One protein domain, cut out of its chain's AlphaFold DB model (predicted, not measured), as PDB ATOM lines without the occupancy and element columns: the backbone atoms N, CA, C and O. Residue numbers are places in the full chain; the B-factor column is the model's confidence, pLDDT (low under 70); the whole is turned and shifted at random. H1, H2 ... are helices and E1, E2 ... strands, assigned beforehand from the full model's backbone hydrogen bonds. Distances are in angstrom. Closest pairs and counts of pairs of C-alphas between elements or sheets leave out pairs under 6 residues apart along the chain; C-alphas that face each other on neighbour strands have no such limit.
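What this domain is: This is residues 161 to 177 and 303 to 477 of the 499 residues of an uncharacterized protein of Acidimicrobiia bacterium (UniProt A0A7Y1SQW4). The chain is wound in stacked turns, a solenoid of parallel strands: E2, E3, E5, E7, residues 425 to 431 of E9, residues 446 to 448 of E10 and residues 165 to 166 of E1 make one long wall, and E4, E6, E8, residues 434 to 437 of E9, residues 451 to 452 of E10 and residues 171 to 173 of E1 make a second, with E9, E10 and E1 bending from the one wall into the other. E11 and residues 441 to 445 of E10 form part of a third side, E1 and E11 stand at one end of the stack and E2 at the other, and H2 fills the turn between E2 and E3. The printed part has 192 residues with two named helices and eleven named strands; along the chain H1 comes between E1 and E2, H2 comes between E2 and E3, and the other strands follow up to E11; the class is mostly strand, and the strands are in one branched sheet whose neighbour pairs are parallel. It is compact, with a radius of gyration of the C-alphas of 15.5 A, and spans 45 by 40 by 34 A.

Where its parts are: E1, residues 165 to 173, begins at C-alpha 165 (361.888, 226.189, 257.431). After the cut come H1, residues 308 to 314, E2, residues 328 to 331, H2, residues 334 to 343, 14.1 A long, and E3, residues 348 to 354. E4 is residues 362 to 365, E5 residues 371 to 380, 20.2 A long, E6 residues 383 to 387, E7 residues 399 to 405, 19.8 A long, and E8 residues 412 to 415. E9, residues 425 to 437, 18.7 A long, bends by 131 degrees at residue 433. E10 is residues 441 to 452, and E11, residues 458 to 462, ends at C-alpha 462 (364.144, 219.021, 260.849).

How they stand to each other: The sheet is twisted. E7 and E8 lie on one side of E9 and E10 on the other side; N 403 and O 428 of E7 and E9 are 2.8 A apart, N 413 and O 434 of E8 and E9 2.8 A, and N 429 and O 446 of E9 and E10 2.9 A, each within hydrogen-bond range. E1 and E11 lie on one side of E10. H2 is on the sheet at a height of 7.0 A, only just over E5 with 3 C-alphas, and along it at 0 degrees on the local plane. E2, H2 and E3 form a strand-helix-strand unit, two parallel neighbour strands with a helix between, with a right-handed crossover. H1 only grazes the sheet. Every O i to N i+4 pair is within hydrogen-bond range in H1 and H2.

The domain as a whole: The C-alphas of Asn 176 and Thr 325, the two farthest apart, are 45.7 A apart. Residues 178 to 302 are not printed, and C-alphas 177 and 303 are 24.7 A apart across the cut. The links H1 to E2 and E6 to E7 are long. The mean pLDDT of the printed part is 80.8, and 43 residues are under 70, among them residues 305 to 327 and 466 to 477.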
ATOM      1  N   PHE A 161     356.218 223.136 265.740       71.31
ATOM      2  CA  PHE A 161     357.037 223.507 264.599       71.31
ATOM      3  C   PHE A 161     357.013 222.296 263.671       71.31
ATOM      4  O   PHE A 161     357.583 221.269 264.019       71.31
ATOM      5  N   VAL A 162     356.236 222.376 262.591       78.94
ATOM      6  CA  VAL A 162     355.988 221.261 261.654       78.94
ATOM      7  C   VAL A 162     356.812 221.379 260.376       78.94
ATOM      8  O   VAL A 162     356.866 220.441 259.594       78.94
ATOM      9  N   TYR A 163     357.464 222.523 260.186       87.81
ATOM     10  CA  TYR A 163     358.306 222.801 259.036       87.81
ATOM     11  C   TYR A 163     359.755 222.912 259.496       87.81
ATOM     12  O   TYR A 163     360.039 223.482 260.554       87.81
ATOM     13  N   ALA A 164     360.674 222.404 258.681       90.75
ATOM     14  CA  ALA A 164     362.102 222.658 258.843       90.75
ATOM     15  C   ALA A 164     362.378 224.162 258.750       90.75
ATOM     16  O   ALA A 164     363.135 224.733 259.540       90.75
ATOM     17  N   LEU A 165     361.706 224.796 257.787       93.38
ATOM     18  CA  LEU A 165     361.888 226.189 257.431       93.38
ATOM     19  C   LEU A 165     360.536 226.845 257.155       93.38
ATOM     20  O   LEU A 165     359.771 226.392 256.306       93.38
ATOM     21  N   PHE A 166     360.256 227.922 257.882       93.50
ATOM     22  CA  PHE A 166     359.006 228.666 257.793       93.50
ATOM     23  C   PHE A 166     359.277 230.151 257.564       93.50
ATOM     24  O   PHE A 166     360.033 230.776 258.317       93.50
ATOM     25  N   ALA A 167     358.593 230.724 256.577       92.94
ATOM     26  CA  ALA A 167     358.566 232.158 256.328       92.94
ATOM     27  C   ALA A 167     357.127 232.693 256.296       92.94
ATOM     28  O   ALA A 167     356.297 232.217 255.534       92.94
ATOM     29  N   ASP A 168     356.818 233.710 257.091       92.38
ATOM     30  CA  ASP A 168     355.494 234.344 257.099       92.38
ATOM     31  C   ASP A 168     355.272 235.266 255.873       92.38
ATOM     32  O   ASP A 168     355.698 234.988 254.752       92.38
ATOM     33  N   SER A 169     354.602 236.397 256.088       92.56
ATOM     34  CA  SER A 169     354.220 237.410 255.108       92.56
ATOM     35  C   SER A 169     355.378 238.057 254.345       92.56
ATOM     36  O   SER A 169     355.137 238.733 253.347       92.56
ATOM     37  N   GLY A 170     356.623 237.900 254.800       91.06
ATOM     38  CA  GLY A 170     357.801 238.401 254.094       91.06
ATOM     39  C   GLY A 170     358.314 237.466 252.997       91.06
ATOM     40  O   GLY A 170     359.136 237.895 252.189       91.06
ATOM     41  N   GLY A 171     357.825 236.226 252.950       92.81
ATOM     42  CA  GLY A 171     358.200 235.260 251.927       92.81
ATOM     43  C   GLY A 171     359.566 234.625 252.157       92.81
ATOM     44  O   GLY A 171     360.302 234.920 253.106       92.81
ATOM     45  N   PHE A 172     359.912 233.731 251.251       92.81
ATOM     46  CA  PHE A 172     361.183 233.037 251.241       92.81
ATOM     47  C   PHE A 172     361.980 233.480 250.019       92.81
ATOM     48  O   PHE A 172     361.597 233.185 248.893       92.81
ATOM     49  N   ALA A 173     363.090 234.183 250.231       88.88
ATOM     50  CA  ALA A 173     363.995 234.580 249.159       88.88
ATOM     51  C   ALA A 173     365.349 233.902 249.377       88.88
ATOM     52  O   ALA A 173     366.226 234.420 250.073       88.88
ATOM     53  N   ALA A 174     365.514 232.720 248.790       71.12
ATOM     54  CA  ALA A 174     366.759 231.980 248.880       71.12
ATOM     55  C   ALA A 174     367.821 232.530 247.933       71.12
ATOM     56  O   ALA A 174     367.625 232.594 246.719       71.12
ATOM     57  N   GLY A 175     368.989 232.830 248.491       73.38
ATOM     58  CA  GLY A 175     370.251 232.817 247.765       73.38
ATOM     59  C   GLY A 175     370.786 231.396 247.565       73.38
ATOM     60  O   GLY A 175     370.050 230.416 247.629       73.38
ATOM     61  N   ASN A 176     372.089 231.283 247.320       78.69
ATOM     62  CA  ASN A 176     372.684 230.068 246.768       78.69
ATOM     63  C   ASN A 176     372.819 228.915 247.786       78.69
ATOM     64  O   ASN A 176     373.288 229.126 248.903       78.69
ATOM     65  N   GLN A 177     372.592 227.687 247.310       88.25
ATOM     66  CA  GLN A 177     372.986 226.392 247.880       88.25
ATOM     67  C   GLN A 177     372.302 225.981 249.187       88.25
ATOM     68  O   GLN A 177     372.985 225.744 250.174       88.25
ATOM     69  N   LEU A 303     352.886 233.062 261.120       76.25
ATOM     70  CA  LEU A 303     353.933 232.887 262.120       76.25
ATOM     71  C   LEU A 303     353.294 232.705 263.504       76.25
ATOM     72  O   LEU A 303     352.420 233.496 263.889       76.25
ATOM     73  N   PRO A 304     353.717 231.705 264.297       70.94
ATOM     74  CA  PRO A 304     353.277 231.634 265.674       70.94
ATOM     75  C   PRO A 304     353.624 232.938 266.376       70.94
ATOM     76  O   PRO A 304     354.776 233.360 266.372       70.94
ATOM     77  N   THR A 305     352.632 233.578 266.984       68.81
ATOM     78  CA  THR A 305     352.881 234.776 267.781       68.81
ATOM     79  C   THR A 305     353.587 234.371 269.064       68.81
ATOM     80  O   THR A 305     353.111 233.515 269.819       68.81
ATOM     81  N   PHE A 306     354.730 234.994 269.305       67.69
ATOM     82  CA  PHE A 306     355.418 234.902 270.574       67.69
ATOM     83  C   PHE A 306     355.028 236.109 271.431       67.69
ATOM     84  O   PHE A 306     355.280 237.253 271.062       67.69
ATOM     85  N   SER A 307     354.394 235.858 272.574       68.19
ATOM     86  CA  SER A 307     354.148 236.884 273.586       68.19
ATOM     87  C   SER A 307     355.108 236.636 274.735       68.19
ATOM     88  O   SER A 307     355.055 235.596 275.391       68.19
ATOM     89  N   TRP A 308     355.987 237.604 274.994       67.06
ATOM     90  CA  TRP A 308     356.874 237.551 276.151       67.06
ATOM     91  C   TRP A 308     356.067 237.475 277.455       67.06
ATOM     92  O   TRP A 308     356.380 236.673 278.327       67.06
ATOM     93  N   ALA A 309     354.959 238.218 277.550       66.12
ATOM     94  CA  ALA A 309     354.042 238.136 278.686       66.12
ATOM     95  C   ALA A 309     353.415 236.734 278.840       66.12
ATOM     96  O   ALA A 309     353.222 236.263 279.963       66.12
ATOM     97  N   ASP A 310     353.142 236.037 277.735       67.06
ATOM     98  CA  ASP A 310     352.614 234.669 277.752       67.06
ATOM     99  C   ASP A 310     353.690 233.665 278.159       67.06
ATOM    100  O   ASP A 310     353.412 232.780 278.962       67.06
ATOM    101  N   LEU A 311     354.920 233.808 277.653       68.00
ATOM    102  CA  LEU A 311     356.046 232.969 278.064       68.00
ATOM    103  C   LEU A 311     356.280 233.104 279.576       68.00
ATOM    104  O   LEU A 311     356.350 232.112 280.294       68.00
ATOM    105  N   VAL A 312     356.312 234.337 280.074       64.38
ATOM    106  CA  VAL A 312     356.558 234.654 281.487       64.38
ATOM    107  C   VAL A 312     355.428 234.161 282.385       64.38
ATOM    108  O   VAL A 312     355.681 233.603 283.452       64.38
ATOM    109  N   SER A 313     354.173 234.335 281.957       62.97
ATOM    110  CA  SER A 313     353.008 233.880 282.723       62.97
ATOM    111  C   SER A 313     352.863 232.356 282.735       62.97
ATOM    112  O   SER A 313     352.564 231.797 283.791       62.97
ATOM    113  N   LYS A 314     353.123 231.668 281.613       59.75
ATOM    114  CA  LYS A 314     353.111 230.193 281.532       59.75
ATOM    115  C   LYS A 314     354.191 229.553 282.391       59.75
ATOM    116  O   LYS A 314     354.000 228.448 282.886       59.75
ATOM    117  N   LEU A 315     355.302 230.251 282.584       56.78
ATOM    118  CA  LEU A 315     356.468 229.723 283.277       56.78
ATOM    119  C   LEU A 315     356.567 230.181 284.742       56.78
ATOM    120  O   LEU A 315     357.598 230.009 285.390       56.78
ATOM    121  N   GLY A 316     355.461 230.707 285.287       51.47
ATOM    122  CA  GLY A 316     355.183 230.747 286.725       51.47
ATOM    123  C   GLY A 316     356.048 231.687 287.574       51.47
ATOM    124  O   GLY A 316     356.063 231.535 288.795       51.47
ATOM    125  N   GLY A 317     356.770 232.643 286.981       52.03
ATOM    126  CA  GLY A 317     357.845 233.362 287.675       52.03
ATOM    127  C   GLY A 317     357.674 234.877 287.790       52.03
ATOM    128  O   GLY A 317     357.647 235.594 286.796       52.03
ATOM    129  N   VAL A 318     357.667 235.375 289.029       52.09
ATOM    130  CA  VAL A 318     358.006 236.765 289.372       52.09
ATOM    131  C   VAL A 318     359.487 236.986 289.047       52.09
ATOM    132  O   VAL A 318     360.335 236.270 289.574       52.09
ATOM    133  N   TYR A 319     359.813 237.972 288.210       52.78
ATOM    134  CA  TYR A 319     361.199 238.338 287.910       52.78
ATOM    135  C   TYR A 319     361.974 238.694 289.178       52.78
ATOM    136  O   TYR A 319     361.716 239.721 289.810       52.78
ATOM    137  N   THR A 320     362.987 237.907 289.514       50.44
ATOM    138  CA  THR A 320     364.072 238.376 290.373       50.44
ATOM    139  C   THR A 320     365.110 239.052 289.491       50.44
ATOM    140  O   THR A 320     365.817 238.404 288.729       50.44
ATOM    141  N   VAL A 321     365.205 240.378 289.597       51.94
ATOM    142  CA  VAL A 321     366.153 241.236 288.859       51.94
ATOM    143  C   VAL A 321     367.609 241.048 289.346       51.94
ATOM    144  O   VAL A 321     368.479 241.848 289.020       51.94
ATOM    145  N   ASP A 322     367.913 239.994 290.114       50.81
ATOM    146  CA  ASP A 322     369.233 239.788 290.716       50.81
ATOM    147  C   ASP A 322     369.717 238.332 290.583       50.81
ATOM    148  O   ASP A 322     369.070 237.376 291.010       50.81
ATOM    149  N   ALA A 323     370.864 238.189 289.924       53.62
ATOM    150  CA  ALA A 323     371.291 237.036 289.135       53.62
ATOM    151  C   ALA A 323     371.946 235.895 289.937       53.62
ATOM    152  O   ALA A 323     373.019 235.430 289.563       53.62
ATOM    153  N   THR A 324     371.358 235.449 291.051       56.78
ATOM    154  CA  THR A 324     372.014 234.400 291.865       56.78
ATOM    155  C   THR A 324     371.193 233.156 292.174       56.78
ATOM    156  O   THR A 324     371.803 232.128 292.453       56.78
ATOM    157  N   THR A 325     369.861 233.173 292.077       54.31
ATOM    158  CA  THR A 325     369.052 231.966 292.332       54.31
ATOM    159  C   THR A 325     367.725 232.005 291.570       54.31
ATOM    160  O   THR A 325     366.749 232.577 292.055       54.31
ATOM    161  N   GLY A 326     367.671 231.390 290.390       60.81
ATOM    162  CA  GLY A 326     366.428 231.168 289.652       60.81
ATOM    163  C   GLY A 326     366.680 230.584 288.257       60.81
ATOM    164  O   GLY A 326     367.764 230.788 287.721       60.81
ATOM    165  N   PRO A 327     365.695 229.894 287.651       66.94
ATOM    166  CA  PRO A 327     365.811 229.371 286.284       66.94
ATOM    167  C   PRO A 327     365.795 230.475 285.207       66.94
ATOM    168  O   PRO A 327     365.984 230.190 284.028       66.94
ATOM    169  N   TRP A 328     365.572 231.733 285.610       74.69
ATOM    170  CA  TRP A 328     365.413 232.890 284.735       74.69
ATOM    171  C   TRP A 328     366.435 233.980 285.017       74.69
ATOM    172  O   TRP A 328     366.547 234.468 286.143       74.69
ATOM    173  N   TYR A 329     367.073 234.457 283.955       83.81
ATOM    174  CA  TYR A 329     368.040 235.540 284.002       83.81
ATOM    175  C   TYR A 329     367.592 236.703 283.117       83.81
ATOM    176  O   TYR A 329     367.522 236.587 281.894       83.81
ATOM    177  N   TYR A 330     367.318 237.849 283.740       87.31
ATOM    178  CA  TYR A 330     367.054 239.103 283.039       87.31
ATOM    179  C   TYR A 330     368.344 239.919 282.888       87.31
ATOM    180  O   TYR A 330     369.033 240.220 283.868       87.31
ATOM    181  N   TRP A 331     368.638 240.335 281.660       89.69
ATOM    182  CA  TRP A 331     369.812 241.118 281.304       89.69
ATOM    183  C   TRP A 331     369.380 242.456 280.718       89.69
ATOM    184  O   TRP A 331     368.921 242.540 279.587       89.69
ATOM    185  N   SER A 332     369.625 243.530 281.467       88.44
ATOM    186  CA  SER A 332     369.342 244.918 281.051       88.44
ATOM    187  C   SER A 332     370.193 245.434 279.877       88.44
ATOM    188  O   SER A 332     370.119 246.610 279.539       88.44
ATOM    189  N   SER A 333     371.100 244.613 279.340       90.12
ATOM    190  CA  SER A 333     371.934 244.957 278.183       90.12
ATOM    191  C   SER A 333     372.643 243.715 277.653       90.12
ATOM    192  O   SER A 333     373.075 242.873 278.455       90.12
ATOM    193  N   TRP A 334     372.927 243.685 276.351       91.12
ATOM    194  CA  TRP A 334     373.748 242.640 275.738       91.12
ATOM    195  C   TRP A 334     375.129 242.481 276.374       91.12
ATOM    196  O   TRP A 334     375.595 241.367 276.579       91.12
ATOM    197  N   ALA A 335     375.793 243.581 276.738       90.88
ATOM    198  CA  ALA A 335     377.146 243.529 277.297       90.88
ATOM    199  C   ALA A 335     377.224 242.698 278.594       90.88
ATOM    200  O   ALA A 335     378.187 241.954 278.798       90.88
ATOM    201  N   LYS A 336     376.201 242.797 279.456       91.12
ATOM    202  CA  LYS A 336     376.110 242.008 280.695       91.12
ATOM    203  C   LYS A 336     375.865 240.533 280.398       91.12
ATOM    204  O   LYS A 336     376.600 239.700 280.919       91.12
ATOM    205  N   PHE A 337     374.896 240.240 279.528       92.31
ATOM    206  CA  PHE A 337     374.621 238.872 279.094       92.31
ATOM    207  C   PHE A 337     375.857 238.231 278.468       92.31
ATOM    208  O   PHE A 337     376.268 237.165 278.900       92.31
ATOM    209  N   ASN A 338     376.513 238.902 277.520       91.81
ATOM    210  CA  ASN A 338     377.698 238.366 276.865       91.81
ATOM    211  C   ASN A 338     378.847 238.147 277.861       91.81
ATOM    212  O   ASN A 338     379.544 237.150 277.761       91.81
ATOM    213  N   THR A 339     379.035 239.026 278.851       92.19
ATOM    214  CA  THR A 339     380.043 238.794 279.904       92.19
ATOM    215  C   THR A 339     379.747 237.516 280.690       92.19
ATOM    216  O   THR A 339     380.658 236.724 280.919       92.19
ATOM    217  N   TRP A 340     378.483 237.292 281.063       93.19
ATOM    218  CA  TRP A 340     378.055 236.050 281.709       93.19
ATOM    219  C   TRP A 340     378.224 234.843 280.780       93.19
ATOM    220  O   TRP A 340     378.860 233.870 281.164       93.19
ATOM    221  N   PHE A 341     377.746 234.924 279.540       92.69
ATOM    222  CA  PHE A 341     377.813 233.835 278.569       92.69
ATOM    223  C   PHE A 341     379.261 233.413 278.312       92.69
ATOM    224  O   PHE A 341     379.578 232.232 278.356       92.69
ATOM    225  N   GLN A 342     380.176 234.374 278.133       91.56
ATOM    226  CA  GLN A 342     381.605 234.089 277.956       91.56
ATOM    227  C   GLN A 342     382.252 233.452 279.199       91.56
ATOM    228  O   GLN A 342     383.226 232.720 279.055       91.56
ATOM    229  N   ALA A 343     381.736 233.721 280.400       92.25
ATOM    230  CA  ALA A 343     382.229 233.116 281.636       92.25
ATOM    231  C   ALA A 343     381.690 231.694 281.881       92.25
ATOM    232  O   ALA A 343     382.322 230.950 282.624       92.25
ATOM    233  N   ASN A 344     380.567 231.320 281.257       92.12
ATOM    234  CA  ASN A 344     379.882 230.035 281.453       92.12
ATOM    235  C   ASN A 344     379.859 229.180 280.177       92.12
ATOM    236  O   ASN A 344     379.025 228.297 280.048       92.12
ATOM    237  N   ARG A 345     380.746 229.433 279.203       90.62
ATOM    238  CA  ARG A 345     380.688 228.754 277.893       90.62
ATOM    239  C   ARG A 345     380.771 227.240 277.987       90.62
ATOM    240  O   ARG A 345     380.206 226.579 277.133       90.62
ATOM    241  N   ASP A 346     381.463 226.714 278.985       89.50
ATOM    242  CA  ASP A 346     381.649 225.273 279.145       89.50
ATOM    243  C   ASP A 346     380.447 224.588 279.834       89.50
ATOM    244  O   ASP A 346     380.460 223.371 279.982       89.50
ATOM    245  N   ASP A 347     379.436 225.354 280.267       89.25
ATOM    246  CA  ASP A 347     378.283 224.890 281.053       89.25
ATOM    247  C   ASP A 347     377.100 225.871 280.895       89.25
ATOM    248  O   ASP A 347     376.700 226.569 281.830       89.25
ATOM    249  N   VAL A 348     376.621 226.046 279.657       89.38
ATOM    250  CA  VAL A 348     375.530 226.985 279.356       89.38
ATOM    251  C   VAL A 348     374.182 226.295 279.539       89.38
ATOM    252  O   VAL A 348     373.850 225.369 278.801       89.38
ATOM    253  N   GLU A 349     373.368 226.826 280.444       88.56
ATOM    254  CA  GLU A 349     372.010 226.356 280.724       88.56
ATOM    255  C   GLU A 349     371.092 227.514 281.138       88.56
ATOM    256  O   GLU A 349     371.551 228.612 281.475       88.56
ATOM    257  N   GLY A 350     369.783 227.252 281.156       85.88
ATOM    258  CA  GLY A 350     368.789 228.152 281.726       85.88
ATOM    259  C   GLY A 350     368.170 229.120 280.722       85.88
ATOM    260  O   GLY A 350     368.390 229.058 279.508       85.88
ATOM    261  N   TRP A 351     367.296 229.989 281.232       87.31
ATOM    262  CA  TRP A 351     366.439 230.829 280.401       87.31
ATOM    263  C   TRP A 351     366.780 232.310 280.559       87.31
ATOM    264  O   TRP A 351     366.738 232.882 281.647       87.31
ATOM    265  N   HIS A 352     367.118 232.956 279.448       89.50
ATOM    266  CA  HIS A 352     367.706 234.286 279.397       89.50
ATOM    267  C   HIS A 352     366.806 235.239 278.622       89.50
ATOM    268  O   HIS A 352     366.355 234.930 277.521       89.50
ATOM    269  N   TYR A 353     366.601 236.428 279.179       89.06
ATOM    270  CA  TYR A 353     366.015 237.559 278.475       89.06
ATOM    271  C   TYR A 353     367.016 238.688 278.370       89.06
ATOM    272  O   TYR A 353     367.511 239.159 279.395       89.06
ATOM    273  N   VAL A 354     367.279 239.152 277.158       89.69
ATOM    274  CA  VAL A 354     368.168 240.284 276.927       89.69
ATOM    275  C   VAL A 354     367.379 241.441 276.350       89.69
ATOM    276  O   VAL A 354     366.968 241.416 275.192       89.69
ATOM    277  N   GLU A 355     367.212 242.469 277.173       87.69
ATOM    278  CA  GLU A 355     366.723 243.762 276.722       87.69
ATOM    279  C   GLU A 355     367.889 244.494 276.054       87.69
ATOM    280  O   GLU A 355     368.897 244.816 276.695       87.69
ATOM    281  N   ASP A 356     367.778 244.721 274.751       79.69
ATOM    282  CA  ASP A 356     368.682 245.600 274.024       79.69
ATOM    283  C   ASP A 356     367.890 246.384 272.978       79.69
ATOM    284  O   ASP A 356     367.497 245.880 271.930       79.69
ATOM    285  N   THR A 357     367.648 247.653 273.289       67.44
ATOM    286  CA  THR A 357     366.976 248.602 272.394       67.44
ATOM    287  C   THR A 357     367.957 249.287 271.435       67.44
ATOM    288  O   THR A 357     367.572 250.174 270.669       67.44
ATOM    289  N   GLY A 358     369.242 248.918 271.477       69.94
ATOM    290  CA  GLY A 358     370.269 249.449 270.594       69.94
ATOM    291  C   GLY A 358     370.155 248.914 269.165       69.94
ATOM    292  O   GLY A 358     369.879 247.745 268.933       69.94
ATOM    293  N   SER A 359     370.463 249.752 268.172       64.19
ATOM    294  CA  SER A 359     370.455 249.391 266.742       64.19
ATOM    295  C   SER A 359     371.627 248.498 266.300       64.19
ATOM    296  O   SER A 359     371.920 248.414 265.108       64.19
ATOM    297  N   ASN A 360     372.386 247.926 267.235       76.25
ATOM    298  CA  ASN A 360     373.581 247.157 266.907       76.25
ATOM    299  C   ASN A 360     373.220 245.682 266.769       76.25
ATOM    300  O   ASN A 360     372.598 245.114 267.657       76.25
ATOM    301  N   THR A 361     373.693 245.040 265.702       80.62
ATOM    302  CA  THR A 361     373.632 243.583 265.590       80.62
ATOM    303  C   THR A 361     374.478 242.945 266.693       80.62
ATOM    304  O   THR A 361     375.710 243.049 266.699       80.62
ATOM    305  N   LEU A 362     373.805 242.281 267.624       86.75
ATOM    306  CA  LEU A 362     374.382 241.525 268.724       86.75
ATOM    307  C   LEU A 362     375.078 240.286 268.165       86.75
ATOM    308  O   LEU A 362     374.667 239.749 267.142       86.75
ATOM    309  N   LYS A 363     376.158 239.825 268.797       89.62
ATOM    310  CA  LYS A 363     376.919 238.663 268.312       89.62
ATOM    311  C   LYS A 363     377.046 237.613 269.394       89.62
ATOM    312  O   LYS A 363     377.815 237.817 270.332       89.62
ATOM    313  N   LEU A 364     376.353 236.490 269.231       89.06
ATOM    314  CA  LEU A 364     376.516 235.317 270.078       89.06
ATOM    315  C   LEU A 364     377.472 234.334 269.408       89.06
ATOM    316  O   LEU A 364     377.116 233.633 268.462       89.06
ATOM    317  N   GLY A 365     378.707 234.297 269.899       86.06
ATOM    318  CA  GLY A 365     379.671 233.289 269.484       86.06
ATOM    319  C   GLY A 365     379.371 231.963 270.171       86.06
ATOM    320  O   GLY A 365     379.812 231.762 271.298       86.06
ATOM    321  N   VAL A 366     378.666 231.056 269.497       83.00
ATOM    322  CA  VAL A 366     378.495 229.666 269.954       83.00
ATOM    323  C   VAL A 366     379.709 228.796 269.582       83.00
ATOM    324  O   VAL A 366     379.899 227.730 270.153       83.00
ATOM    325  N   GLY A 367     380.616 229.305 268.739       76.00
ATOM    326  CA  GLY A 367     381.860 228.650 268.313       76.00
ATOM    327  C   GLY A 367     383.012 228.573 269.311       76.00
ATOM    328  O   GLY A 367     383.418 229.597 269.849       76.00
ATOM    329  N   GLY A 368     383.666 227.414 269.430       69.62
ATOM    330  CA  GLY A 368     384.969 227.290 270.106       69.62
ATOM    331  C   GLY A 368     384.881 226.882 271.575       69.62
ATOM    332  O   GLY A 368     385.473 227.547 272.422       69.62
ATOM    333  N   GLY A 369     384.151 225.799 271.845       73.88
ATOM    334  CA  GLY A 369     384.046 225.187 273.173       73.88
ATOM    335  C   GLY A 369     382.752 225.494 273.923       73.88
ATOM    336  O   GLY A 369     382.633 225.083 275.067       73.88
ATOM    337  N   THR A 370     381.778 226.182 273.305       86.81
ATOM    338  CA  THR A 370     380.476 226.343 273.967       86.81
ATOM    339  C   THR A 370     379.811 224.978 274.098       86.81
ATOM    340  O   THR A 370     379.576 224.322 273.080       86.81
ATOM    341  N   THR A 371     379.508 224.590 275.328       88.81
ATOM    342  CA  THR A 371     378.851 223.341 275.690       88.81
ATOM    343  C   THR A 371     377.546 223.682 276.391       88.81
ATOM    344  O   THR A 371     377.540 224.402 277.387       88.81
ATOM    345  N   PHE A 372     376.441 223.195 275.832       88.38
ATOM    346  CA  PHE A 372     375.132 223.260 276.472       88.38
ATOM    347  C   PHE A 372     374.930 221.979 277.276       88.38
ATOM    348  O   PHE A 372     375.041 220.886 276.714       88.38
ATOM    349  N   THR A 373     374.696 222.117 278.575       87.25
ATOM    350  CA  THR A 373     374.583 221.005 279.534       87.25
ATOM    351  C   THR A 373     373.136 220.670 279.882       87.25
ATOM    352  O   THR A 373     372.849 219.525 280.230       87.25
ATOM    353  N   ASP A 374     372.230 221.630 279.702       85.25
ATOM    354  CA  ASP A 374     370.778 221.481 279.807       85.25
ATOM    355  C   ASP A 374     370.083 222.425 278.803       85.25
ATOM    356  O   ASP A 374     370.739 223.167 278.062       85.25
ATOM    357  N   ASP A 375     368.751 222.392 278.760       84.94
ATOM    358  CA  ASP A 375     367.933 223.242 277.905       84.94
ATOM    359  C   ASP A 375     368.289 224.726 278.079       84.94
ATOM    360  O   ASP A 375     368.343 225.282 279.183       84.94
ATOM    361  N   PHE A 376     368.484 225.396 276.945       88.81
ATOM    362  CA  PHE A 376     368.861 226.800 276.895       88.81
ATOM    363  C   PHE A 376     367.827 227.604 276.123       88.81
ATOM    364  O   PHE A 376     367.452 227.265 274.999       88.81
ATOM    365  N   LEU A 377     367.407 228.726 276.701       90.62
ATOM    366  CA  LEU A 377     366.533 229.684 276.039       90.62
ATOM    367  C   LEU A 377     367.166 231.067 276.063       90.62
ATOM    368  O   LEU A 377     367.531 231.565 277.121       90.62
ATOM    369  N   LEU A 378     367.215 231.725 274.912       91.94
ATOM    370  CA  LEU A 378     367.561 233.132 274.785       91.94
ATOM    371  C   LEU A 378     366.448 233.872 274.048       91.94
ATOM    372  O   LEU A 378     366.327 233.786 272.827       91.94
ATOM    373  N   ALA A 379     365.679 234.648 274.797       90.06
ATOM    374  CA  ALA A 379     364.812 235.680 274.262       90.06
ATOM    375  C   ALA A 379     365.593 236.996 274.172       90.06
ATOM    376  O   ALA A 379     366.246 237.404 275.135       90.06
ATOM    377  N   TYR A 380     365.547 237.661 273.022       90.75
ATOM    378  CA  TYR A 380     366.285 238.903 272.798       90.75
ATOM    379  C   TYR A 380     365.449 239.939 272.050       90.75
ATOM    380  O   TYR A 380     364.592 239.611 271.223       90.75
ATOM    381  N   GLU A 381     365.742 241.202 272.330       89.06
ATOM    382  CA  GLU A 381     365.296 242.344 271.539       89.06
ATOM    383  C   GLU A 381     366.390 242.771 270.542       89.06
ATOM    384  O   GLU A 381     367.582 242.616 270.809       89.06
ATOM    385  N   GLY A 382     365.991 243.288 269.374       88.62
ATOM    386  CA  GLY A 382     366.917 243.757 268.333       88.62
ATOM    387  C   GLY A 382     367.404 242.664 267.370       88.62
ATOM    388  O   GLY A 382     366.724 241.661 267.166       88.62
ATOM    389  N   SER A 383     368.567 242.874 266.745       91.38
ATOM    390  CA  SER A 383     369.172 241.936 265.784       91.38
ATOM    391  C   SER A 383     370.243 241.077 266.455       91.38
ATOM    392  O   SER A 383     371.182 241.612 267.038       91.38
ATOM    393  N   LEU A 384     370.177 239.757 266.308       92.88
ATOM    394  CA  LEU A 384     371.151 238.797 266.813       92.88
ATOM    395  C   LEU A 384     371.850 238.072 265.668       92.88
ATOM    396  O   LEU A 384     371.227 237.573 264.738       92.88
ATOM    397  N   LYS A 385     373.168 237.946 265.775       93.38
ATOM    398  CA  LYS A 385     374.003 237.159 264.881       93.38
ATOM    399  C   LYS A 385     374.619 235.981 265.629       93.38
ATOM    400  O   LYS A 385     375.394 236.192 266.562       93.38
ATOM    401  N   LEU A 386     374.311 234.760 265.203       91.56
ATOM    402  CA  LEU A 386     374.889 233.525 265.740       91.56
ATOM    403  C   LEU A 386     376.155 233.164 264.961       91.56
ATOM    404  O   LEU A 386     376.122 233.098 263.735       91.56
ATOM    405  N   GLU A 387     377.285 232.941 265.632       90.38
ATOM    406  CA  GLU A 387     378.564 232.643 264.970       90.38
ATOM    407  C   GLU A 387     379.265 231.404 265.550       90.38
ATOM    408  O   GLU A 387     379.401 231.260 266.766       90.38
ATOM    409  N   GLY A 388     379.802 230.566 264.655       86.69
ATOM    410  CA  GLY A 388     380.656 229.418 264.971       86.69
ATOM    411  C   GLY A 388     379.922 228.117 265.325       86.69
ATOM    412  O   GLY A 388     378.700 228.057 265.309       86.69
ATOM    413  N   ALA A 389     380.686 227.064 265.630       81.12
ATOM    414  CA  ALA A 389     380.165 225.722 265.902       81.12
ATOM    415  C   ALA A 389     379.979 225.444 267.405       81.12
ATOM    416  O   ALA A 389     380.942 225.540 268.172       81.12
ATOM    417  N   SER A 390     378.765 225.075 267.810       78.19
ATOM    418  CA  SER A 390     378.500 224.570 269.161       78.19
ATOM    419  C   SER A 390     378.846 223.088 269.268       78.19
ATOM    420  O   SER A 390     378.728 222.356 268.290       78.19
ATOM    421  N   SER A 391     379.215 222.640 270.464       74.00
ATOM    422  CA  SER A 391     379.336 221.221 270.809       74.00
ATOM    423  C   SER A 391     378.377 220.879 271.948       74.00
ATOM    424  O   SER A 391     377.927 221.771 272.669       74.00
ATOM    425  N   ILE A 392     378.073 219.598 272.126       70.25
ATOM    426  CA  ILE A 392     377.452 219.095 273.358       70.25
ATOM    427  C   ILE A 392     378.418 218.190 274.112       70.25
ATOM    428  O   ILE A 392     379.381 217.679 273.534       70.25
ATOM    429  N   ASP A 393     378.125 217.954 275.389       68.62
ATOM    430  CA  ASP A 393     378.665 216.789 276.075       68.62
ATOM    431  C   ASP A 393     378.018 215.529 275.462       68.62
ATOM    432  O   ASP A 393     376.802 215.363 275.571       68.62
ATOM    433  N   PRO A 394     378.784 214.625 274.822       58.78
ATOM    434  CA  PRO A 394     378.244 213.419 274.192       58.78
ATOM    435  C   PRO A 394     377.565 212.450 275.177       58.78
ATOM    436  O   PRO A 394     376.949 211.479 274.742       58.78
ATOM    437  N   ALA A 395     377.698 212.660 276.492       58.56
ATOM    438  CA  ALA A 395     376.992 211.892 277.513       58.56
ATOM    439  C   ALA A 395     375.586 212.433 277.851       58.56
ATOM    440  O   ALA A 395     374.844 211.756 278.569       58.56
ATOM    441  N   ALA A 396     375.216 213.626 277.375       62.59
ATOM    442  CA  ALA A 396     373.946 214.272 277.696       62.59
ATOM    443  C   ALA A 396     372.784 213.767 276.817       62.59
ATOM    444  O   ALA A 396     372.962 213.348 275.673       62.59
ATOM    445  N   ALA A 397     371.566 213.811 277.367       70.06
ATOM    446  CA  ALA A 397     370.341 213.641 276.587       70.06
ATOM    447  C   ALA A 397     370.210 214.772 275.540       70.06
ATOM    448  O   ALA A 397     370.862 215.803 275.691       70.06
ATOM    449  N   PRO A 398     369.367 214.624 274.497       77.12
ATOM    450  CA  PRO A 398     369.179 215.681 273.511       77.12
ATOM    451  C   PRO A 398     368.761 216.995 274.175       77.12
ATOM    452  O   PRO A 398     367.725 217.030 274.842       77.12
ATOM    453  N   VAL A 399     369.552 218.046 273.966       82.75
ATOM    454  CA  VAL A 399     369.337 219.374 274.556       82.75
ATOM    455  C   VAL A 399     368.545 220.251 273.593       82.75
ATOM    456  O   VAL A 399     368.824 220.288 272.388       82.75
ATOM    457  N   THR A 400     367.566 220.983 274.118       87.31
ATOM    458  CA  THR A 400     366.778 221.954 273.360       87.31
ATOM    459  C   THR A 400     367.380 223.347 273.492       87.31
ATOM    460  O   THR A 400     367.563 223.865 274.590       87.31
ATOM    461  N   ILE A 401     367.649 223.991 272.357       90.06
ATOM    462  CA  ILE A 401     368.240 225.332 272.306       90.06
ATOM    463  C   ILE A 401     367.271 226.260 271.582       90.06
ATOM    464  O   ILE A 401     367.067 226.142 270.377       90.06
ATOM    465  N   SER A 402     366.671 227.199 272.306       91.19
ATOM    466  CA  SER A 402     365.667 228.124 271.774       91.19
ATOM    467  C   SER A 402     366.202 229.547 271.714       91.19
ATOM    468  O   SER A 402     366.468 230.156 272.743       91.19
ATOM    469  N   ILE A 403     366.318 230.112 270.517       92.75
ATOM    470  CA  ILE A 403     366.728 231.498 270.281       92.75
ATOM    471  C   ILE A 403     365.544 232.247 269.673       92.75
ATOM    472  O   ILE A 403     365.115 231.934 268.565       92.75
ATOM    473  N   ILE A 404     365.005 233.225 270.400       90.75
ATOM    474  CA  ILE A 404     363.710 233.847 270.104       90.75
ATOM    475  C   ILE A 404     363.861 235.369 270.041       90.75
ATOM    476  O   ILE A 404     364.066 236.031 271.056       90.75
ATOM    477  N   GLY A 405     363.717 235.935 268.843       90.12
ATOM    478  CA  GLY A 405     363.595 237.378 268.644       90.12
ATOM    479  C   GLY A 405     362.179 237.837 268.974       90.12
ATOM    480  O   GLY A 405     361.234 237.452 268.284       90.12
ATOM    481  N   VAL A 406     362.020 238.636 270.032       83.56
ATOM    482  CA  VAL A 406     360.691 238.941 270.603       83.56
ATOM    483  C   VAL A 406     360.041 240.203 270.040       83.56
ATOM    484  O   VAL A 406     358.849 240.417 270.245       83.56
ATOM    485  N   VAL A 407     360.806 241.049 269.342       82.25
ATOM    486  CA  VAL A 407     360.303 242.312 268.785       82.25
ATOM    487  C   VAL A 407     359.825 242.084 267.348       82.25
ATOM    488  O   VAL A 407     360.647 241.716 266.498       82.25
ATOM    489  N   PRO A 408     358.529 242.297 267.050       74.56
ATOM    490  CA  PRO A 408     358.000 242.181 265.696       74.56
ATOM    491  C   PRO A 408     358.709 243.118 264.723       74.56
ATOM    492  O   PRO A 408     359.061 244.238 265.089       74.56
ATOM    493  N   ASP A 409     358.884 242.666 263.482       76.88
ATOM    494  CA  ASP A 409     359.338 243.451 262.323       76.88
ATOM    495  C   ASP A 409     360.764 244.023 262.365       76.88
ATOM    496  O   ASP A 409     361.302 244.361 261.313       76.88
ATOM    497  N   THR A 410     361.393 244.134 263.536       79.56
ATOM    498  CA  THR A 410     362.755 244.675 263.677       79.56
ATOM    499  C   THR A 410     363.759 243.668 264.205       79.56
ATOM    500  O   THR A 410     364.951 243.966 264.207       79.56
ATOM    501  N   SER A 411     363.308 242.514 264.709       83.94
ATOM    502  CA  SER A 411     364.246 241.470 265.099       83.94
ATOM    503  C   SER A 411     364.825 240.799 263.862       83.94
ATOM    504  O   SER A 411     364.108 240.466 262.924       83.94
ATOM    505  N   GLU A 412     366.136 240.603 263.859       91.06
ATOM    506  CA  GLU A 412     366.819 239.821 262.832       91.06
ATOM    507  C   GLU A 412     367.596 238.705 263.510       91.06
ATOM    508  O   GLU A 412     368.292 238.948 264.492       91.06
ATOM    509  N   LEU A 413     367.524 237.496 262.968       92.88
ATOM    510  CA  LEU A 413     368.343 236.370 263.379       92.88
ATOM    511  C   LEU A 413     369.245 235.962 262.221       92.88
ATOM    512  O   LEU A 413     368.823 235.316 261.263       92.88
ATOM    513  N   LEU A 414     370.508 236.357 262.310       93.38
ATOM    514  CA  LEU A 414     371.484 236.146 261.256       93.38
ATOM    515  C   LEU A 414     372.437 235.009 261.621       93.38
ATOM    516  O   LEU A 414     373.143 235.072 262.627       93.38
ATOM    517  N   PHE A 415     372.548 233.998 260.768       91.19
ATOM    518  CA  PHE A 415     373.592 232.988 260.891       91.19
ATOM    519  C   PHE A 415     374.861 233.537 260.252       91.19
ATOM    520  O   PHE A 415     374.941 233.855 259.059       91.19
ATOM    521  N   GLY A 416     375.848 233.766 261.105       86.12
ATOM    522  CA  GLY A 416     377.172 234.193 260.720       86.12
ATOM    523  C   GLY A 416     377.997 233.051 260.144       86.12
ATOM    524  O   GLY A 416     377.484 232.067 259.625       86.12
ATOM    525  N   LYS A 417     379.319 233.211 260.171       84.31
ATOM    526  CA  LYS A 417     380.211 232.274 259.488       84.31
ATOM    527  C   LYS A 417     380.305 230.950 260.249       84.31
ATOM    528  O   LYS A 417     380.680 230.969 261.421       84.31
ATOM    529  N   ASN A 418     380.081 229.840 259.540       84.69
ATOM    530  CA  ASN A 418     380.260 228.474 260.034       84.69
ATOM    531  C   ASN A 418     379.422 228.202 261.291       84.69
ATOM    532  O   ASN A 418     379.960 227.728 262.293       84.69
ATOM    533  N   MET A 419     378.147 228.601 261.270       89.75
ATOM    534  CA  MET A 419     377.228 228.215 262.336       89.75
ATOM    535  C   MET A 419     376.915 226.730 262.159       89.75
ATOM    536  O   MET A 419     376.410 226.335 261.118       89.75
ATOM    537  N   THR A 420     377.274 225.898 263.125       90.38
ATOM    538  CA  THR A 420     377.018 224.456 263.038       90.38
ATOM    539  C   THR A 420     376.531 223.978 264.389       90.38
ATOM    540  O   THR A 420     377.225 224.150 265.393       90.38
ATOM    541  N   SER A 421     375.333 223.413 264.406       88.62
ATOM    542  CA  SER A 421     374.802 222.675 265.548       88.62
ATOM    543  C   SER A 421     375.245 221.217 265.523       88.62
ATOM    544  O   SER A 421     375.475 220.662 264.450       88.62
ATOM    545  N   ASP A 422     375.312 220.598 266.695       88.81
ATOM    546  CA  ASP A 422     375.495 219.152 266.839       88.81
ATOM    547  C   ASP A 422     374.182 218.413 266.532       88.81
ATOM    548  O   ASP A 422     373.097 218.963 266.742       88.81
ATOM    549  N   ASP A 423     374.259 217.177 266.047       87.12
ATOM    550  CA  ASP A 423     373.084 216.400 265.653       87.12
ATOM    551  C   ASP A 423     372.216 215.994 266.860       87.12
ATOM    552  O   ASP A 423     370.998 215.839 266.751       87.12
ATOM    553  N   ASN A 424     372.792 215.930 268.054       85.50
ATOM    554  CA  ASN A 424     372.045 215.670 269.281       85.50
ATOM    555  C   ASN A 424     371.353 216.919 269.854       85.50
ATOM    556  O   ASN A 424     370.648 216.819 270.860       85.50
ATOM    557  N   GLN A 425     371.518 218.092 269.236       87.00
ATOM    558  CA  GLN A 425     370.813 219.313 269.624       87.00
ATOM    559  C   GLN A 425     369.487 219.455 268.874       87.00
ATOM    560  O   GLN A 425     369.335 219.015 267.735       87.00
ATOM    561  N   ARG A 426     368.520 220.116 269.516       89.12
ATOM    562  CA  ARG A 426     367.240 220.502 268.908       89.12
ATOM    563  C   ARG A 426     367.094 222.009 268.957       89.12
ATOM    564  O   ARG A 426     366.738 222.577 269.990       89.12
ATOM    565  N   TRP A 427     367.396 222.659 267.845       91.25
ATOM    566  CA  TRP A 427     367.354 224.108 267.753       91.25
ATOM    567  C   TRP A 427     365.956 224.614 267.410       91.25
ATOM    568  O   TRP A 427     365.296 224.119 266.503       91.25
ATOM    569  N   LEU A 428     365.530 225.656 268.106       91.88
ATOM    570  CA  LEU A 428     364.402 226.493 267.742       91.88
ATOM    571  C   LEU A 428     364.923 227.896 267.476       91.88
ATOM    572  O   LEU A 428     365.231 228.643 268.402       91.88
ATOM    573  N   LEU A 429     365.034 228.248 266.202       93.50
ATOM    574  CA  LEU A 429     365.516 229.544 265.752       93.50
ATOM    575  C   LEU A 429     364.315 230.345 265.270       93.50
ATOM    576  O   LEU A 429     363.783 230.084 264.196       93.50
ATOM    577  N   TYR A 430     363.862 231.292 266.083       92.81
ATOM    578  CA  TYR A 430     362.671 232.087 265.817       92.81
ATOM    579  C   TYR A 430     363.006 233.577 265.767       92.81
ATOM    580  O   TYR A 430     363.654 234.118 266.666       92.81
ATOM    581  N   SER A 431     362.498 234.269 264.753       91.81
ATOM    582  CA  SER A 431     362.486 235.728 264.686       91.81
ATOM    583  C   SER A 431     361.130 236.220 264.193       91.81
ATOM    584  O   SER A 431     360.623 235.757 263.175       91.81
ATOM    585  N   ALA A 432     360.553 237.202 264.886       87.06
ATOM    586  CA  ALA A 432     359.360 237.894 264.405       87.06
ATOM    587  C   ALA A 432     359.658 238.870 263.242       87.06
ATOM    588  O   ALA A 432     358.740 239.493 262.707       87.06
ATOM    589  N   GLY A 433     360.929 239.022 262.860       90.94
ATOM    590  CA  GLY A 433     361.367 239.691 261.641       90.94
ATOM    591  C   GLY A 433     362.151 238.730 260.748       90.94
ATOM    592  O   GLY A 433     361.648 237.680 260.356       90.94
ATOM    593  N   THR A 434     363.366 239.094 260.365       91.88
ATOM    594  CA  THR A 434     364.101 238.387 259.311       91.88
ATOM    595  C   THR A 434     365.004 237.291 259.871       91.88
ATOM    596  O   THR A 434     365.767 237.525 260.804       91.88
ATOM    597  N   VAL A 435     364.995 236.109 259.259       93.00
ATOM    598  CA  VAL A 435     366.029 235.080 259.443       93.00
ATOM    599  C   VAL A 435     366.942 235.051 258.218       93.00
ATOM    600  O   VAL A 435     366.497 235.284 257.094       93.00
ATOM    601  N   GLY A 436     368.238 234.806 258.399       91.50
ATOM    602  CA  GLY A 436     369.133 234.744 257.244       91.50
ATOM    603  C   GLY A 436     370.504 234.148 257.516       91.50
ATOM    604  O   GLY A 436     371.229 234.593 258.402       91.50
ATOM    605  N   ALA A 437     370.912 233.191 256.690       89.31
ATOM    606  CA  ALA A 437     372.265 232.664 256.637       89.31
ATOM    607  C   ALA A 437     373.137 233.472 255.672       89.31
ATOM    608  O   ALA A 437     372.864 233.567 254.474       89.31
ATOM    609  N   ASN A 438     374.225 234.043 256.188       83.94
ATOM    610  CA  ASN A 438     375.202 234.765 255.371       83.94
ATOM    611  C   ASN A 438     376.370 233.884 254.913       83.94
ATOM    612  O   ASN A 438     377.227 234.349 254.166       83.94
ATOM    613  N   ASN A 439     376.481 232.648 255.390       84.06
ATOM    614  CA  ASN A 439     377.523 231.693 255.014       84.06
ATOM    615  C   ASN A 439     377.059 230.278 255.393       84.06
ATOM    616  O   ASN A 439     375.968 230.159 255.936       84.06
ATOM    617  N   LEU A 440     377.921 229.274 255.178       88.94
ATOM    618  CA  LEU A 440     377.750 227.885 255.615       88.94
ATOM    619  C   LEU A 440     377.154 227.829 257.032       88.94
ATOM    620  O   LEU A 440     377.845 228.145 258.011       88.94
ATOM    621  N   ALA A 441     375.877 227.470 257.112       91.94
ATOM    622  CA  ALA A 441     375.156 227.251 258.351       91.94
ATOM    623  C   ALA A 441     374.477 225.880 258.298       91.94
ATOM    624  O   ALA A 441     373.764 225.626 257.339       91.94
ATOM    625  N   THR A 442     374.673 225.039 259.311       93.81
ATOM    626  CA  THR A 442     373.995 223.743 259.456       93.81
ATOM    627  C   THR A 442     373.246 223.737 260.783       93.81
ATOM    628  O   THR A 442     373.856 223.941 261.838       93.81
ATOM    629  N   VAL A 443     371.932 223.526 260.728       93.31
ATOM    630  CA  VAL A 443     371.019 223.586 261.875       93.31
ATOM    631  C   VAL A 443     370.263 222.267 262.018       93.31
ATOM    632  O   VAL A 443     369.529 221.881 261.120       93.31
ATOM    633  N   TYR A 444     370.363 221.614 263.173       93.19
ATOM    634  CA  TYR A 444     369.532 220.481 263.582       93.19
ATOM    635  C   TYR A 444     368.379 221.014 264.429       93.19
ATOM    636  O   TYR A 444     368.523 221.260 265.626       93.19
ATOM    637  N   GLY A 445     367.247 221.296 263.794       91.88
ATOM    638  CA  GLY A 445     366.168 222.035 264.426       91.88
ATOM    639  C   GLY A 445     365.136 222.587 263.457       91.88
ATOM    640  O   GLY A 445     364.831 221.989 262.430       91.88
ATOM    641  N   VAL A 446     364.582 223.737 263.823       92.38
ATOM    642  CA  VAL A 446     363.566 224.472 263.071       92.38
ATOM    643  C   VAL A 446     363.950 225.941 262.964       92.38
ATOM    644  O   VAL A 446     364.446 226.534 263.928       92.38
ATOM    645  N   VAL A 447     363.694 226.536 261.800       94.25
ATOM    646  CA  VAL A 447     363.986 227.946 261.515       94.25
ATOM    647  C   VAL A 447     362.708 228.658 261.086       94.25
ATOM    648  O   VAL A 447     362.110 228.327 260.068       94.25
ATOM    649  N   TYR A 448     362.280 229.632 261.881       93.44
ATOM    650  CA  TYR A 448     361.032 230.366 261.709       93.44
ATOM    651  C   TYR A 448     361.317 231.864 261.661       93.44
ATOM    652  O   TYR A 448     361.905 232.428 262.586       93.44
ATOM    653  N   GLY A 449     360.870 232.515 260.592       92.56
ATOM    654  CA  GLY A 449     361.014 233.950 260.397       92.56
ATOM    655  C   GLY A 449     359.774 234.571 259.777       92.56
ATOM    656  O   GLY A 449     358.975 233.892 259.133       92.56
ATOM    657  N   LYS A 450     359.636 235.891 259.890       92.00
ATOM    658  CA  LYS A 450     358.726 236.637 259.017       92.00
ATOM    659  C   LYS A 450     359.155 236.542 257.552       92.00
ATOM    660  O   LYS A 450     358.312 236.467 256.666       92.00
ATOM    661  N   GLN A 451     360.466 236.547 257.326       93.81
ATOM    662  CA  GLN A 451     361.105 236.404 256.022       93.81
ATOM    663  C   GLN A 451     362.401 235.606 256.166       93.81
ATOM    664  O   GLN A 451     363.138 235.849 257.122       93.81
ATOM    665  N   ASP A 452     362.725 234.747 255.197       92.19
ATOM    666  CA  ASP A 452     364.090 234.228 255.021       92.19
ATOM    667  C   ASP A 452     364.816 234.993 253.907       92.19
ATOM    668  O   ASP A 452     364.300 235.117 252.796       92.19
ATOM    669  N   VAL A 453     366.017 235.493 254.212       89.69
ATOM    670  CA  VAL A 453     366.899 236.210 253.264       89.69
ATOM    671  C   VAL A 453     368.282 235.567 253.162       89.69
ATOM    672  O   VAL A 453     369.287 236.232 252.890       89.69
ATOM    673  N   SER A 454     368.374 234.274 253.462       88.19
ATOM    674  CA  SER A 454     369.655 233.576 253.478       88.19
ATOM    675  C   SER A 454     370.302 233.628 252.095       88.19
ATOM    676  O   SER A 454     369.754 233.105 251.131       88.19
ATOM    677  N   SER A 455     371.478 234.244 251.997       84.31
ATOM    678  CA  SER A 455     372.149 234.521 250.719       84.31
ATOM    679  C   SER A 455     373.131 233.429 250.284       84.31
ATOM    680  O   SER A 455     373.523 233.383 249.117       84.31
ATOM    681  N   ASN A 456     373.527 232.560 251.214       84.88
ATOM    682  CA  ASN A 456     374.509 231.494 251.026       84.88
ATOM    683  C   ASN A 456     374.003 230.177 251.639       84.88
ATOM    684  O   ASN A 456     372.873 230.103 252.121       84.88
ATOM    685  N   HIS A 457     374.874 229.165 251.635       90.38
ATOM    686  CA  HIS A 457     374.541 227.806 252.034       90.38
ATOM    687  C   HIS A 457     373.945 227.707 253.440       90.38
ATOM    688  O   HIS A 457     374.618 227.999 254.431       90.38
ATOM    689  N   LEU A 458     372.691 227.264 253.492       93.12
ATOM    690  CA  LEU A 458     371.957 226.931 254.705       93.12
ATOM    691  C   LEU A 458     371.490 225.483 254.596       93.12
ATOM    692  O   LEU A 458     370.725 225.147 253.693       93.12
ATOM    693  N   GLU A 459     371.913 224.672 255.547       95.12
ATOM    694  CA  GLU A 459     371.493 223.299 255.742       95.12
ATOM    695  C   GLU A 459     370.615 223.213 256.995       95.12
ATOM    696  O   GLU A 459     370.997 223.699 258.063       95.12
ATOM    697  N   VAL A 460     369.419 222.639 256.877       94.94
ATOM    698  CA  VAL A 460     368.496 222.467 258.008       94.94
ATOM    699  C   VAL A 460     368.032 221.023 258.059       94.94
ATOM    700  O   VAL A 460     367.468 220.527 257.092       94.94
ATOM    701  N   HIS A 461     368.224 220.374 259.199       94.75
ATOM    702  CA  HIS A 461     367.705 219.051 259.509       94.75
ATOM    703  C   HIS A 461     366.543 219.189 260.477       94.75
ATOM    704  O   HIS A 461     366.737 219.654 261.603       94.75
ATOM    705  N   PHE A 462     365.343 218.806 260.056       91.50
ATOM    706  CA  PHE A 462     364.144 219.021 260.849       91.50
ATOM    707  C   PHE A 462     364.124 218.142 262.102       91.50
ATOM    708  O   PHE A 462     363.808 216.954 262.075       91.50
ATOM    709  N   ARG A 463     364.437 218.762 263.242       87.94
ATOM    710  CA  ARG A 463     364.427 218.121 264.565       87.94
ATOM    711  C   ARG A 463     363.690 219.018 265.550       87.94
ATOM    712  O   ARG A 463     364.328 219.765 266.295       87.94
ATOM    713  N   PRO A 464     362.347 219.011 265.536       79.00
ATOM    714  CA  PRO A 464     361.579 219.974 266.304       79.00
ATOM    715  C   PRO A 464     361.850 219.837 267.814       79.00
ATOM    716  O   PRO A 464     362.045 218.724 268.330       79.00
ATOM    717  N   PRO A 465     361.855 220.963 268.551       74.44
ATOM    718  CA  PRO A 465     361.956 220.949 270.006       74.44
ATOM    719  C   PRO A 465     360.749 220.222 270.616       74.44
ATOM    720  O   PRO A 465     359.661 220.196 270.033       74.44
ATOM    721  N   LYS A 466     360.910 219.658 271.819       63.09
ATOM    722  CA  LYS A 466     359.799 219.041 272.564       63.09
ATOM    723  C   LYS A 466     358.853 220.143 273.100       63.09
ATOM    724  O   LYS A 466     359.070 220.709 274.159       63.09
ATOM    725  N   SER A 467     357.888 220.520 272.260       52.81
ATOM    726  CA  SER A 467     356.597 221.224 272.462       52.81
ATOM    727  C   SER A 467     356.383 222.455 273.381       52.81
ATOM    728  O   SER A 467     355.371 223.120 273.156       52.81
ATOM    729  N   ASP A 468     357.243 222.879 274.318       51.91
ATOM    730  CA  ASP A 468     356.732 223.692 275.460       51.91
ATOM    731  C   ASP A 468     357.202 225.163 275.588       51.91
ATOM    732  O   ASP A 468     356.936 225.828 276.592       51.91
ATOM    733  N   VAL A 469     357.820 225.756 274.562       53.84
ATOM    734  CA  VAL A 469     358.505 227.070 274.681       53.84
ATOM    735  C   VAL A 469     357.578 228.310 274.605       53.84
ATOM    736  O   VAL A 469     357.862 229.299 273.937       53.84
ATOM    737  N   GLY A 470     356.413 228.283 275.256       48.22
ATOM    738  CA  GLY A 470     355.542 229.459 275.439       48.22
ATOM    739  C   GLY A 470     354.826 230.018 274.202       48.22
ATOM    740  O   GLY A 470     353.931 230.850 274.361       48.22
ATOM    741  N   PHE A 471     355.109 229.527 272.995       52.22
ATOM    742  CA  PHE A 471     354.450 229.962 271.761       52.22
ATOM    743  C   PHE A 471     352.930 229.764 271.802       52.22
ATOM    744  O   PHE A 471     352.417 228.699 272.167       52.22
ATOM    745  N   SER A 472     352.190 230.792 271.383       45.56
ATOM    746  CA  SER A 472     350.767 230.688 271.072       45.56
ATOM    747  C   SER A 472     350.590 230.832 269.572       45.56
ATOM    748  O   SER A 472     350.738 231.902 268.990       45.56
ATOM    749  N   PHE A 473     350.234 229.734 268.934       50.25
ATOM    750  CA  PHE A 473     349.708 229.777 267.583       50.25
ATOM    751  C   PHE A 473     348.247 230.223 267.749       50.25
ATOM    752  O   PHE A 473     347.607 229.752 268.701       50.25
ATOM    753  N   GLY A 474     347.765 231.162 266.923       41.91
ATOM    754  CA  GLY A 474     346.501 231.916 267.083       41.91
ATOM    755  C   GLY A 474     345.268 231.117 267.547       41.91
ATOM    756  O   GLY A 474     345.269 229.893 267.565       41.91
ATOM    757  N   THR A 475     344.219 231.812 267.985       34.25
ATOM    758  CA  THR A 475     343.179 231.410 268.969       34.25
ATOM    759  C   THR A 475     342.479 230.036 268.839       34.25
ATOM    760  O   THR A 475     341.272 230.003 268.649       34.25
ATOM    761  N   GLU A 476     343.192 228.914 269.022       34.94
ATOM    762  CA  GLU A 476     342.809 227.739 269.852       34.94
ATOM    763  C   GLU A 476     343.754 226.527 269.644       34.94
ATOM    764  O   GLU A 476     343.759 225.918 268.569       34.94
ATOM    765  N   ARG A 477     344.571 226.154 270.670       38.53
ATOM    766  CA  ARG A 477     345.352 224.879 270.675       38.53
ATOM    767  C   ARG A 477     344.428 223.765 271.128       38.53
ATOM    768  O   ARG A 477     344.288 223.560 272.321       38.53
TER     769      ARG A 477